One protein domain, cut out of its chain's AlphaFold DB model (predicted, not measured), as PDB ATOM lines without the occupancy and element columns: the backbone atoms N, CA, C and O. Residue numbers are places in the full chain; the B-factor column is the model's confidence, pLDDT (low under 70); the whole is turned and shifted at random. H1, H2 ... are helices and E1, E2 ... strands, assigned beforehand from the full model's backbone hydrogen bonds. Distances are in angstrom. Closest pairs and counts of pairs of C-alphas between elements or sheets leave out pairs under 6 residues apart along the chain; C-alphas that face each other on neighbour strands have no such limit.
ATOM      1  N   ASP A   2     143.194 110.780 153.263       98.31
ATOM      2  CA  ASP A   2     141.966 110.382 152.593       98.31
ATOM      3  C   ASP A   2     142.053 108.913 152.211       98.31
ATOM      4  O   ASP A   2     143.113 108.435 151.815       98.31
ATOM      5  N   VAL A   3     140.946 108.192 152.326       98.44
ATOM      6  CA  VAL A   3     140.852 106.775 151.989       98.44
ATOM      7  C   VAL A   3     139.622 106.560 151.126       98.44
ATOM      8  O   VAL A   3     138.528 107.016 151.468       98.44
ATOM      9  N   ILE A   4     139.802 105.842 150.019       98.38
ATOM     10  CA  ILE A   4     138.691 105.341 149.205       98.38
ATOM     11  C   ILE A   4     138.612 103.830 149.305       98.38
ATOM     12  O   ILE A   4     139.643 103.165 149.395       98.38
ATOM     13  N   VAL A   5     137.397 103.299 149.246       98.06
ATOM     14  CA  VAL A   5     137.121 101.860 149.235       98.06
ATOM     15  C   VAL A   5     136.288 101.545 148.007       98.06
ATOM     16  O   VAL A   5     135.273 102.196 147.765       98.06
ATOM     17  N   ASP A   6     136.708 100.558 147.225       97.31
ATOM     18  CA  ASP A   6     135.958 100.119 146.052       97.31
ATOM     19  C   ASP A   6     134.749  99.268 146.460       97.31
ATOM     20  O   ASP A   6     134.907  98.149 146.950       97.31
ATOM     21  N   LEU A   7     133.541  99.784 146.230       95.19
ATOM     22  CA  LEU A   7     132.275  99.109 146.529       95.19
ATOM     23  C   LEU A   7     131.527  98.685 145.256       95.19
ATOM     24  O   LEU A   7     130.336  98.377 145.292       95.19
ATOM     25  N   ARG A   8     132.204  98.660 144.103       94.56
ATOM     26  CA  ARG A   8     131.582  98.272 142.833       94.56
ATOM     27  C   ARG A   8     131.459  96.753 142.756       94.56
ATOM     28  O   ARG A   8     132.465  96.046 142.664       94.56
ATOM     29  N   GLY A   9     130.224  96.254 142.736       91.06
ATOM     30  CA  GLY A   9     129.940  94.830 142.547       91.06
ATOM     31  C   GLY A   9     130.623  94.272 141.291       91.06
ATOM     32  O   GLY A   9     130.580  94.880 140.221       91.06
ATOM     33  N   GLY A  10     131.297  93.128 141.432       90.56
ATOM     34  CA  GLY A  10     132.060  92.491 140.350       90.56
ATOM     35  C   GLY A  10     133.414  93.139 140.030       90.56
ATOM     36  O   GLY A  10     134.110  92.665 139.132       90.56
ATOM     37  N   SER A  11     133.818  94.195 140.744       95.94
ATOM     38  CA  SER A  11     135.145  94.791 140.576       95.94
ATOM     39  C   SER A  11     136.257  93.821 141.005       95.94
ATOM     40  O   SER A  11     136.162  93.219 142.077       95.94
ATOM     41  N   PRO A  12     137.371  93.712 140.250       96.56
ATOM     42  CA  PRO A  12     138.538  92.927 140.670       96.56
ATOM     43  C   PRO A  12     139.231  93.500 141.918       96.56
ATOM     44  O   PRO A  12     140.075  92.837 142.526       96.56
ATOM     45  N   THR A  13     138.904  94.740 142.285       97.12
ATOM     46  CA  THR A  13     139.424  95.439 143.460       97.12
ATOM     47  C   THR A  13     138.357  95.677 144.524       97.12
ATOM     48  O   THR A  13     138.606  96.474 145.418       97.12
ATOM     49  N   TYR A  14     137.211  94.989 144.468       95.62
ATOM     50  CA  TYR A  14     136.157  95.090 145.487       95.62
ATOM     51  C   TYR A  14     136.726  94.948 146.915       95.62
ATOM     52  O   TYR A  14     137.559  94.074 147.165       95.62
ATOM     53  N   LEU A  15     136.307  95.844 147.817       95.44
ATOM     54  CA  LEU A  15     136.783  96.038 149.202       95.44
ATOM     55  C   LEU A  15     138.262  96.388 149.371       95.44
ATOM     56  O   LEU A  15     138.727  96.558 150.497       95.44
ATOM     57  N   ARG A  16     139.023  96.539 148.286       97.06
ATOM     58  CA  ARG A  16     140.357  97.121 148.396       97.06
ATOM     59  C   ARG A  16     140.221  98.610 148.637       97.06
ATOM     60  O   ARG A  16     139.319  99.268 148.108       97.06
ATOM     61  N   HIS A  17     141.159  99.126 149.413       98.06
ATOM     62  CA  HIS A  17     141.236 100.535 149.723       98.06
ATOM     63  C   HIS A  17     142.588 101.106 149.307       98.06
ATOM     64  O   HIS A  17     143.596 100.398 149.249       98.06
ATOM     65  N   GLU A  18     142.610 102.407 149.050       98.12
ATOM     66  CA  GLU A  18     143.835 103.163 148.810       98.12
ATOM     67  C   GLU A  18     143.801 104.446 149.634       98.12
ATOM     68  O   GLU A  18     142.733 105.023 149.848       98.12
ATOM     69  N   ALA A  19     144.967 104.844 150.143       98.19
ATOM     70  CA  ALA A  19     145.121 105.979 151.038       98.19
ATOM     71  C   ALA A  19     145.989 107.065 150.393       98.19
ATOM     72  O   ALA A  19     147.036 106.777 149.810       98.19
ATOM     73  N   PHE A  20     145.568 108.316 150.536       98.19
ATOM     74  CA  PHE A  20     146.191 109.484 149.934       98.19
ATOM     75  C   PHE A  20     146.401 110.569 150.983       98.19
ATOM     76  O   PHE A  20     145.472 111.020 151.652       98.19
ATOM     77  N   GLU A  21     147.632 111.048 151.112       97.62
ATOM     78  CA  GLU A  21     147.894 112.228 151.925       97.62
ATOM     79  C   GLU A  21     147.554 113.490 151.124       97.62
ATOM     80  O   GLU A  21     148.193 113.783 150.108       97.62
ATOM     81  N   LEU A  22     146.548 114.232 151.584       97.88
ATOM     82  CA  LEU A  22     146.182 115.549 151.070       97.88
ATOM     83  C   LEU A  22     146.572 116.613 152.098       97.88
ATOM     84  O   LEU A  22     146.322 116.448 153.294       97.88
ATOM     85  N   SER A  23     147.201 117.689 151.630       97.38
ATOM     86  CA  SER A  23     147.609 118.810 152.474       97.38
ATOM     87  C   SER A  23     147.579 120.128 151.704       97.38
ATOM     88  O   SER A  23     147.642 120.154 150.471       97.38
ATOM     89  N   ALA A  24     147.525 121.240 152.441       96.50
ATOM     90  CA  ALA A  24     147.610 122.580 151.862       96.50
ATOM     91  C   ALA A  24     148.918 122.803 151.074       96.50
ATOM     92  O   ALA A  24     148.930 123.532 150.078       96.50
ATOM     93  N   ASP A  25     150.000 122.133 151.484       97.31
ATOM     94  CA  ASP A  25     151.313 122.230 150.846       97.31
ATOM     95  C   ASP A  25     151.380 121.434 149.541       97.31
ATOM     96  O   ASP A  25     151.873 121.934 148.529       97.31
ATOM     97  N   ASN A  26     150.871 120.195 149.539       97.00
ATOM     98  CA  ASN A  26     150.965 119.328 148.366       97.00
ATOM     99  C   ASN A  26     149.923 119.660 147.289       97.00
ATOM    100  O   ASN A  26     150.122 119.302 146.124       97.00
ATOM    101  N   ARG A  27     148.835 120.348 147.673       96.00
ATOM    102  CA  ARG A  27     147.737 120.809 146.804       96.00
ATOM    103  C   ARG A  27     147.148 119.716 145.914       96.00
ATOM    104  O   ARG A  27     146.616 119.998 144.838       96.00
ATOM    105  N   ARG A  28     147.262 118.459 146.338       97.81
ATOM    106  CA  ARG A  28     146.653 117.333 145.642       97.81
ATOM    107  C   ARG A  28     145.147 117.385 145.834       97.81
ATOM    108  O   ARG A  28     144.649 117.836 146.860       97.81
ATOM    109  N   GLN A  29     144.438 116.896 144.831       97.94
ATOM    110  CA  GLN A  29     142.999 116.697 144.883       97.94
ATOM    111  C   GLN A  29     142.710 115.235 144.585       97.94
ATOM    112  O   GLN A  29     143.410 114.611 143.783       97.94
ATOM    113  N   LEU A  30     141.679 114.708 145.232       98.25
ATOM    114  CA  LEU A  30     141.229 113.342 145.047       98.25
ATOM    115  C   LEU A  30     139.872 113.358 144.349       98.25
ATOM    116  O   LEU A  30     138.910 113.932 144.851       98.25
ATOM    117  N   TYR A  31     139.803 112.726 143.180       97.94
ATOM    118  CA  TYR A  31     138.537 112.454 142.511       97.94
ATOM    119  C   TYR A  31     138.037 111.073 142.932       97.94
ATOM    120  O   TYR A  31     138.735 110.080 142.731       97.94
ATOM    121  N   VAL A  32     136.826 111.020 143.488       97.88
ATOM    122  CA  VAL A  32     136.174 109.779 143.920       97.88
ATOM    123  C   VAL A  32     135.002 109.476 142.977       97.88
ATOM    124  O   VAL A  32     134.009 110.207 142.992       97.88
ATOM    125  N   PRO A  33     135.093 108.439 142.124       94.94
ATOM    126  CA  PRO A  33     133.997 108.063 141.232       94.94
ATOM    127  C   PRO A  33     132.800 107.456 141.988       94.94
ATOM    128  O   PRO A  33     132.976 106.902 143.075       94.94
ATOM    129  N   PRO A  34     131.590 107.451 141.391       94.50
ATOM    130  CA  PRO A  34     130.463 106.687 141.922       94.50
ATOM    131  C   PRO A  34     130.806 105.205 142.129       94.50
ATOM    132  O   PRO A  34     131.495 104.593 141.309       94.50
ATOM    133  N   GLY A  35     130.288 104.624 143.213       94.06
ATOM    134  CA  GLY A  35     130.560 103.236 143.601       94.06
ATOM    135  C   GLY A  35     131.792 103.054 144.493       94.06
ATOM    136  O   GLY A  35     132.152 101.921 144.790       94.06
ATOM    137  N   PHE A  36     132.425 104.140 144.935       96.75
ATOM    138  CA  PHE A  36     133.441 104.115 145.984       96.75
ATOM    139  C   PHE A  36     132.900 104.768 147.256       96.75
ATOM    140  O   PHE A  36     132.189 105.770 147.182       96.75
ATOM    141  N   ALA A  37     133.271 104.234 148.419       96.94
ATOM    142  CA  ALA A  37     133.162 104.977 149.672       96.94
ATOM    143  C   ALA A  37     134.387 105.878 149.848       96.94
ATOM    144  O   ALA A  37     135.483 105.536 149.399       96.94
ATOM    145  N   HIS A  38     134.202 107.013 150.520       97.88
ATOM    146  CA  HIS A  38     135.258 107.963 150.860       97.88
ATOM    147  C   HIS A  38     135.208 108.279 152.350       97.88
ATOM    148  O   HIS A  38     134.139 108.393 152.942       97.88
ATOM    149  N   SER A  39     136.385 108.389 152.950       97.06
ATOM    150  CA  SER A  39     136.578 108.753 154.349       97.06
ATOM    151  C   SER A  39     137.911 109.477 154.496       97.06
ATOM    152  O   SER A  39     138.778 109.373 153.626       97.06
ATOM    153  N   PHE A  40     138.105 110.207 155.591       97.62
ATOM    154  CA  PHE A  40     139.393 110.819 155.890       97.62
ATOM    155  C   PHE A  40     139.648 110.909 157.394       97.62
ATOM    156  O   PHE A  40     138.720 110.971 158.197       97.62
ATOM    157  N   GLN A  41     140.928 110.954 157.760       98.19
ATOM    158  CA  GLN A  41     141.400 111.313 159.095       98.19
ATOM    159  C   GLN A  41     142.229 112.596 159.005       98.19
ATOM    160  O   GLN A  41     143.192 112.673 158.228       98.19
ATOM    161  N   THR A  42     141.870 113.599 159.805       97.56
ATOM    162  CA  THR A  42     142.693 114.795 160.003       97.56
ATOM    163  C   THR A  42     143.973 114.410 160.749       97.56
ATOM    164  O   THR A  42     143.938 113.657 161.719       97.56
ATOM    165  N   LEU A  43     145.128 114.868 160.255       96.69
ATOM    166  CA  LEU A  43     146.443 114.509 160.817       96.69
ATOM    167  C   LEU A  43     147.017 115.576 161.758       96.69
ATOM    168  O   LEU A  43     148.055 115.361 162.377       96.69
ATOM    169  N   ALA A  44     146.350 116.723 161.827       95.50
ATOM    170  CA  ALA A  44     146.673 117.857 162.671       95.50
ATOM    171  C   ALA A  44     145.371 118.585 163.034       95.50
ATOM    172  O   ALA A  44     144.306 118.270 162.489       95.50
ATOM    173  N   ASP A  45     145.477 119.547 163.942       95.19
ATOM    174  CA  ASP A  45     144.382 120.443 164.304       95.19
ATOM    175  C   ASP A  45     144.118 121.471 163.187       95.19
ATOM    176  O   ASP A  45     144.933 121.649 162.280       95.19
ATOM    177  N   ASP A  46     142.963 122.140 163.258       95.25
ATOM    178  CA  ASP A  46     142.586 123.260 162.381       95.25
ATOM    179  C   ASP A  46     142.647 122.949 160.869       95.25
ATOM    180  O   ASP A  46     143.073 123.764 160.047       95.25
ATOM    181  N   ILE A  47     142.195 121.750 160.487       96.38
ATOM    182  CA  ILE A  47     142.120 121.312 159.088       96.38
ATOM    183  C   ILE A  47     140.817 121.774 158.432       96.38
ATOM    184  O   ILE A  47     139.724 121.534 158.945       96.38
ATOM    185  N   GLU A  48     140.938 122.344 157.235       96.88
ATOM    186  CA  GLU A  48     139.816 122.616 156.339       96.88
ATOM    187  C   GLU A  48     139.750 121.559 155.229       96.88
ATOM    188  O   GLU A  48     140.756 121.237 154.593       96.88
ATOM    189  N   VAL A  49     138.548 121.040 154.974       96.31
ATOM    190  CA  VAL A  49     138.272 120.132 153.858       96.31
ATOM    191  C   VAL A  49     137.177 120.742 152.996       96.31
ATOM    192  O   VAL A  49     136.088 121.042 153.480       96.31
ATOM    193  N   THR A  50     137.455 120.885 151.702       96.88
ATOM    194  CA  THR A  50     136.470 121.301 150.702       96.88
ATOM    195  C   THR A  50     136.315 120.198 149.668       96.88
ATOM    196  O   THR A  50     137.304 119.641 149.195       96.88
ATOM    197  N   TYR A  51     135.076 119.903 149.287       96.50
ATOM    198  CA  TYR A  51     134.772 118.911 148.265       96.50
ATOM    199  C   TYR A  51     133.685 119.416 147.318       96.50
ATOM    200  O   TYR A  51     132.786 120.169 147.694       96.50
ATOM    201  N   LEU A  52     133.792 118.992 146.061       97.25
ATOM    202  CA  LEU A  52     132.798 119.244 145.028       97.25
ATOM    203  C   LEU A  52     131.977 117.974 144.840       97.25
ATOM    204  O   LEU A  52     132.534 116.894 144.653       97.25
ATOM    205  N   VAL A  53     130.654 118.110 144.868       95.81
ATOM    206  CA  VAL A  53     129.727 116.994 144.665       95.81
ATOM    207  C   VAL A  53     129.072 117.083 143.294       95.81
ATOM    208  O   VAL A  53     128.703 118.162 142.834       95.81
ATOM    209  N   SER A  54     128.905 115.938 142.635       95.31
ATOM    210  CA  SER A  54     128.225 115.853 141.337       95.31
ATOM    211  C   SER A  54     126.697 115.893 141.446       95.31
ATOM    212  O   SER A  54     126.024 116.059 140.432       95.31
ATOM    213  N   ALA A  55     126.144 115.712 142.650       92.75
ATOM    214  CA  ALA A  55     124.709 115.721 142.917       92.75
ATOM    215  C   ALA A  55     124.400 116.312 144.309       92.75
ATOM    216  O   ALA A  55     125.241 116.216 145.206       92.75
ATOM    217  N   PRO A  56     123.207 116.903 144.516       94.31
ATOM    218  CA  PRO A  56     122.772 117.370 145.829       94.31
ATOM    219  C   PRO A  56     122.670 116.237 146.859       94.31
ATOM    220  O   PRO A  56     122.297 115.109 146.531       94.31
ATOM    221  N   TYR A  57     122.939 116.563 148.124       91.94
ATOM    222  CA  TYR A  57     122.827 115.614 149.228       91.94
ATOM    223  C   TYR A  57     121.391 115.098 149.395       91.94
ATOM    224  O   TYR A  57     120.441 115.876 149.474       91.94
ATOM    225  N   THR A  58     121.251 113.773 149.477       93.00
ATOM    226  CA  THR A  58     119.981 113.073 149.689       93.00
ATOM    227  C   THR A  58     120.174 112.047 150.812       93.00
ATOM    228  O   THR A  58     120.660 110.952 150.533       93.00
ATOM    229  N   PRO A  59     119.812 112.363 152.072       88.12
ATOM    230  CA  PRO A  59     120.107 111.509 153.229       88.12
ATOM    231  C   PRO A  59     119.616 110.064 153.087       88.12
ATOM    232  O   PRO A  59     120.287 109.131 153.503       88.12
ATOM    233  N   SER A  60     118.450 109.860 152.468       91.31
ATOM    234  CA  SER A  60     117.860 108.527 152.292       91.31
ATOM    235  C   SER A  60     118.581 107.651 151.264       91.31
ATOM    236  O   SER A  60     118.251 106.477 151.147       91.31
ATOM    237  N   ALA A  61     119.499 108.222 150.483       87.69
ATOM    238  CA  ALA A  61     120.320 107.505 149.510       87.69
ATOM    239  C   ALA A  61     121.749 107.255 150.023       87.69
ATOM    240  O   ALA A  61     122.566 106.688 149.301       87.69
ATOM    241  N   GLU A  62     122.065 107.704 151.240       87.94
ATOM    242  CA  GLU A  62     123.362 107.470 151.860       87.94
ATOM    243  C   GLU A  62     123.463 106.020 152.350       87.94
ATOM    244  O   GLU A  62     122.567 105.501 153.017       87.94
ATOM    245  N   GLY A  63     124.585 105.383 152.037       89.88
ATOM    246  CA  GLY A  63     125.042 104.156 152.675       89.88
ATOM    247  C   GLY A  63     126.465 104.361 153.178       89.88
ATOM    248  O   GLY A  63     127.149 105.294 152.753       89.88
ATOM    249  N   GLY A  64     126.926 103.488 154.067       91.00
ATOM    250  CA  GLY A  64     128.267 103.588 154.621       91.00
ATOM    251  C   GLY A  64     128.832 102.243 155.041       91.00
ATOM    252  O   GLY A  64     128.119 101.247 155.152       91.00
ATOM    253  N   VAL A  65     130.140 102.246 155.267       94.31
ATOM    254  CA  VAL A  65     130.888 101.140 155.861       94.31
ATOM    255  C   VAL A  65     131.585 101.676 157.098       94.31
ATOM    256  O   VAL A  65     132.018 102.831 157.124       94.31
ATOM    257  N   ARG A  66     131.693 100.845 158.132       96.62
ATOM    258  CA  ARG A  66     132.347 101.240 159.374       96.62
ATOM    259  C   ARG A  66     133.833 101.513 159.140       96.62
ATOM    260  O   ARG A  66     134.540 100.711 158.537       96.62
ATOM    261  N   TYR A  67     134.330 102.634 159.655       96.38
ATOM    262  CA  TYR A  67     135.711 103.073 159.418       96.38
ATOM    263  C   TYR A  67     136.771 102.085 159.958       96.38
ATOM    264  O   TYR A  67     137.888 102.026 159.443       96.38
ATOM    265  N   ASN A  68     136.436 101.330 161.010       96.31
ATOM    266  CA  ASN A  68     137.278 100.312 161.646       96.31
ATOM    267  C   ASN A  68     136.840  98.886 161.294       96.31
ATOM    268  O   ASN A  68     137.122  97.956 162.052       96.31
ATOM    269  N   ASP A  69     136.137  98.710 160.175       97.25
ATOM    270  CA  ASP A  69     135.735  97.387 159.734       97.25
ATOM    271  C   ASP A  69     136.969  96.477 159.541       97.25
ATOM    272  O   ASP A  69     137.897  96.832 158.797       97.25
ATOM    273  N   PRO A  70     137.020  95.307 160.205       96.12
ATOM    274  CA  PRO A  70     138.178  94.427 160.149       96.12
ATOM    275  C   PRO A  70     138.400  93.811 158.762       96.12
ATOM    276  O   PRO A  70     139.532  93.432 158.467       96.12
ATOM    277  N   LEU A  71     137.374  93.727 157.905       95.38
ATOM    278  CA  LEU A  71     137.519  93.246 156.528       95.38
ATOM    279  C   LEU A  71     138.185  94.276 155.624       95.38
ATOM    280  O   LEU A  71     138.911  93.895 154.707       95.38
ATOM    281  N   LEU A  72     137.986  95.567 155.898       96.75
ATOM    282  CA  LEU A  72     138.700  96.623 155.188       96.75
ATOM    283  C   LEU A  72     140.129  96.794 155.706       96.75
ATOM    284  O   LEU A  72     141.011  97.153 154.934       96.75
ATOM    285  N   ALA A  73     140.366  96.539 156.999       96.31
ATOM    286  CA  ALA A  73     141.684  96.597 157.638       96.31
ATOM    287  C   ALA A  73     142.463  97.903 157.360       96.31
ATOM    288  O   ALA A  73     143.698  97.904 157.260       96.31
ATOM    289  N   ILE A  74     141.740  99.028 157.258       97.62
ATOM    290  CA  ILE A  74     142.321 100.344 156.978       97.62
ATOM    291  C   ILE A  74     143.273 100.727 158.115       97.62
ATOM    292  O   ILE A  74     142.905 100.770 159.290       97.62
ATOM    293  N   LYS A  75     144.520 101.037 157.754       96.44
ATOM    294  CA  LYS A  75     145.546 101.483 158.701       96.44
ATOM    295  C   LYS A  75     145.472 102.992 158.888       96.44
ATOM    296  O   LYS A  75     146.145 103.743 158.183       96.44
ATOM    297  N   TRP A  76     144.663 103.419 159.848       97.38
ATOM    298  CA  TRP A  76     144.587 104.820 160.248       97.38
ATOM    299  C   TRP A  76     145.900 105.265 160.917       97.38
ATOM    300  O   TRP A  76     146.374 104.579 161.827       97.38
ATOM    301  N   PRO A  77     146.532 106.363 160.458       97.00
ATOM    302  CA  PRO A  77     147.840 106.792 160.959       97.00
ATOM    303  C   PRO A  77     147.824 107.302 162.404       97.00
ATOM    304  O   PRO A  77     148.862 107.264 163.062       97.00
ATOM    305  N   LEU A  78     146.675 107.765 162.907       97.50
ATOM    306  CA  LEU A  78     146.511 108.226 164.285       97.50
ATOM    307  C   LEU A  78     145.386 107.457 164.995       97.50
ATOM    308  O   LEU A  78     144.485 106.931 164.333       97.50
ATOM    309  N   PRO A  79     145.380 107.416 166.340       96.19
ATOM    310  CA  PRO A  79     144.210 106.985 167.094       96.19
ATOM    311  C   PRO A  79     142.975 107.815 166.730       96.19
ATOM    312  O   PRO A  79     143.072 109.011 166.454       96.19
ATOM    313  N   ILE A  80     141.802 107.190 166.763       94.44
ATOM    314  CA  ILE A  80     140.535 107.891 166.549       94.44
ATOM    315  C   ILE A  80     140.198 108.672 167.812       94.44
ATOM    316  O   ILE A  80     140.029 108.086 168.880       94.44
ATOM    317  N   SER A  81     140.130 109.993 167.688       93.75
ATOM    318  CA  SER A  81     139.819 110.903 168.792       93.75
ATOM    319  C   SER A  81     138.380 111.412 168.748       93.75
ATOM    320  O   SER A  81     137.783 111.641 169.796       93.75
ATOM    321  N   VAL A  82     137.824 111.581 167.546       96.19
ATOM    322  CA  VAL A  82     136.467 112.077 167.305       96.19
ATOM    323  C   VAL A  82     135.860 111.291 166.149       96.19
ATOM    324  O   VAL A  82     136.485 111.137 165.101       96.19
ATOM    325  N   ILE A  83     134.639 110.806 166.344       97.06
ATOM    326  CA  ILE A  83     133.836 110.119 165.336       97.06
ATOM    327  C   ILE A  83     132.370 110.493 165.561       97.06
ATOM    328  O   ILE A  83     131.976 110.792 166.689       97.06
ATOM    329  N   SER A  84     131.567 110.542 164.498       97.00
ATOM    330  CA  SER A  84     130.131 110.775 164.646       97.00
ATOM    331  C   SER A  84     129.422 109.502 165.112       97.00
ATOM    332  O   SER A  84     129.831 108.401 164.739       97.00
ATOM    333  N   ASP A  85     128.305 109.637 165.834       96.94
ATOM    334  CA  ASP A  85     127.466 108.487 166.205       96.94
ATOM    335  C   ASP A  85     127.037 107.681 164.968       96.94
ATOM    336  O   ASP A  85     126.935 106.458 165.022       96.94
ATOM    337  N   LYS A  86     126.797 108.348 163.832       94.56
ATOM    338  CA  LYS A  86     126.419 107.686 162.577       94.56
ATOM    339  C   LYS A  86     127.546 106.786 162.070       94.56
ATOM    340  O   LYS A  86     127.316 105.609 161.808       94.56
ATOM    341  N   ASP A  87     128.758 107.328 161.971       96.31
ATOM    342  CA  ASP A  87     129.903 106.603 161.416       96.31
ATOM    343  C   ASP A  87     130.406 105.513 162.362       96.31
ATOM    344  O   ASP A  87     130.851 104.451 161.919       96.31
ATOM    345  N   GLU A  88     130.282 105.750 163.671       96.88
ATOM    346  CA  GLU A  88     130.571 104.752 164.690       96.88
ATOM    347  C   GLU A  88     129.593 103.582 164.629       96.88
ATOM    348  O   GLU A  88     129.985 102.489 165.017       96.88
ATOM    349  N   ASN A  89     128.368 103.752 164.121       96.12
ATOM    350  CA  ASN A  89     127.314 102.733 164.164       96.12
ATOM    351  C   ASN A  89     126.956 102.082 162.820       96.12
ATOM    352  O   ASN A  89     126.016 101.284 162.780       96.12
ATOM    353  N   TRP A  90     127.710 102.322 161.740       95.62
ATOM    354  CA  TRP A  90     127.573 101.488 160.539       95.62
ATOM    355  C   TRP A  90     127.811 100.002 160.882       95.62
ATOM    356  O   TRP A  90     128.696  99.687 161.690       95.62
ATOM    357  N   PRO A  91     127.027  99.071 160.308       94.56
ATOM    358  CA  PRO A  91     127.221  97.650 160.544       94.56
ATOM    359  C   PRO A  91     128.584  97.209 160.008       94.56
ATOM    360  O   PRO A  91     129.126  97.800 159.072       94.56
ATOM    361  N   LEU A  92     129.130  96.160 160.621       95.38
ATOM    362  CA  LEU A  92     130.290  95.487 160.051       95.38
ATOM    363  C   LEU A  92     129.864  94.731 158.791       95.38
ATOM    364  O   LEU A  92     128.751  94.202 158.724       95.38
ATOM    365  N   LEU A  93     130.762  94.675 157.818       94.88
ATOM    366  CA  LEU A  93     130.645  93.844 156.637       94.88
ATOM    367  C   LEU A  93     130.599  92.370 157.054       94.88
ATOM    368  O   LEU A  93     131.341  91.920 157.931       94.88
ATOM    369  N   ASP A  94     129.721  91.614 156.403       92.56
ATOM    370  CA  ASP A  94     129.638  90.170 156.582       92.56
ATOM    371  C   ASP A  94     130.767  89.499 155.774       92.56
ATOM    372  O   ASP A  94     130.822  89.678 154.559       92.56
ATOM    373  N   PRO A  95     131.684  88.737 156.397       87.62
ATOM    374  CA  PRO A  95     132.753  88.045 155.674       87.62
ATOM    375  C   PRO A  95     132.241  87.015 154.663       87.62
ATOM    376  O   PRO A  95     132.914  86.773 153.660       87.62
ATOM    377  N   ASP A  96     131.069  86.427 154.907       88.06
ATOM    378  CA  ASP A  96     130.467  85.413 154.043       88.06
ATOM    379  C   ASP A  96     129.626  86.046 152.920       88.06
ATOM    380  O   ASP A  96     129.416  85.434 151.869       88.06
ATOM    381  N   ASN A  97     129.182  87.293 153.111       85.38
ATOM    382  CA  ASN A  97     128.484  88.083 152.102       85.38
ATOM    383  C   ASN A  97     128.777  89.588 152.244       85.38
ATOM    384  O   ASN A  97     127.925  90.357 152.696       85.38
ATOM    385  N   PRO A  98     129.953  90.058 151.806       77.00
ATOM    386  CA  PRO A  98     130.357  91.438 152.040       77.00
ATOM    387  C   PRO A  98     129.722  92.417 151.042       77.00
ATOM    388  O   PRO A  98     130.202  93.541 150.893       77.00
ATOM    389  N   SER A  99     128.690  91.995 150.300       78.31
ATOM    390  CA  SER A  99     127.950  92.878 149.402       78.31
ATOM    391  C   SER A  99     127.068  93.825 150.206       78.31
ATOM    392  O   SER A  99     126.283  93.396 151.046       78.31
ATOM    393  N   LEU A 100     127.170  95.121 149.915       73.69
ATOM    394  CA  LEU A 100     126.282  96.144 150.479       73.69
ATOM    395  C   LEU A 100     124.978  96.300 149.681       73.69
ATOM    396  O   LEU A 100     124.079  97.017 150.119       73.69
ATOM    397  N   PHE A 101     124.895  95.652 148.512       67.25
ATOM    398  CA  PHE A 101     123.800  95.749 147.545       67.25
ATOM    399  C   PHE A 101     123.423  94.378 146.980       67.25
ATOM    400  O   PHE A 101     124.333  93.526 146.835       67.25
TER     401      PHE A 101
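What this domain is: This is residues 2 to 101 of the 101 residues of the protein "Thymidine diphospho-4-keto-rhamnose 3,5-epimerase" of Sphingomonas sp. T1 (UniProt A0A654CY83). There is little regular structure: a small, three-stranded antiparallel sheet, order E2, E1, E3, sits among long loops, with the one-turn helix H1 away from it and residues 55 to 62 sticking out. The 100 printed residues hold E1, E2, E3 and H1 in that order, 18 residues in all, class mixed. The whole is compact, radius of gyration of the C-alphas 14.2 A, spanning 41 by 31 by 28 A.

How they stand to each other: E1, residues 2 to 6, forms an antiparallel hairpin with E2, residues 17 to 20; N 2 and O 20 are 2.8 A apart. E3, residues 36 to 40, is E1's other antiparallel neighbour, with N 3 and O 39 2.8 A apart. H1, residues 85 to 88, is not on the sheet; it is too short for an O i to N i+4 pair, and its one O i to N i+3 pair is not within range.

Where its parts are: E1 is 13.6 A long from C-alpha 2 at (141.966, 110.382, 152.593), E2 10.2 A, E3 13.4 A, and H1 5.1 A, ending at C-alpha 88 (130.571, 104.752, 164.690).

The domain as a whole: The farthest C-alphas, of Asp 25 and Asp 96, are 42.4 A apart. The printed part has no cut. The links E2 to E3 and E3 to H1 are long. Residue 101 alone has pLDDT under 70.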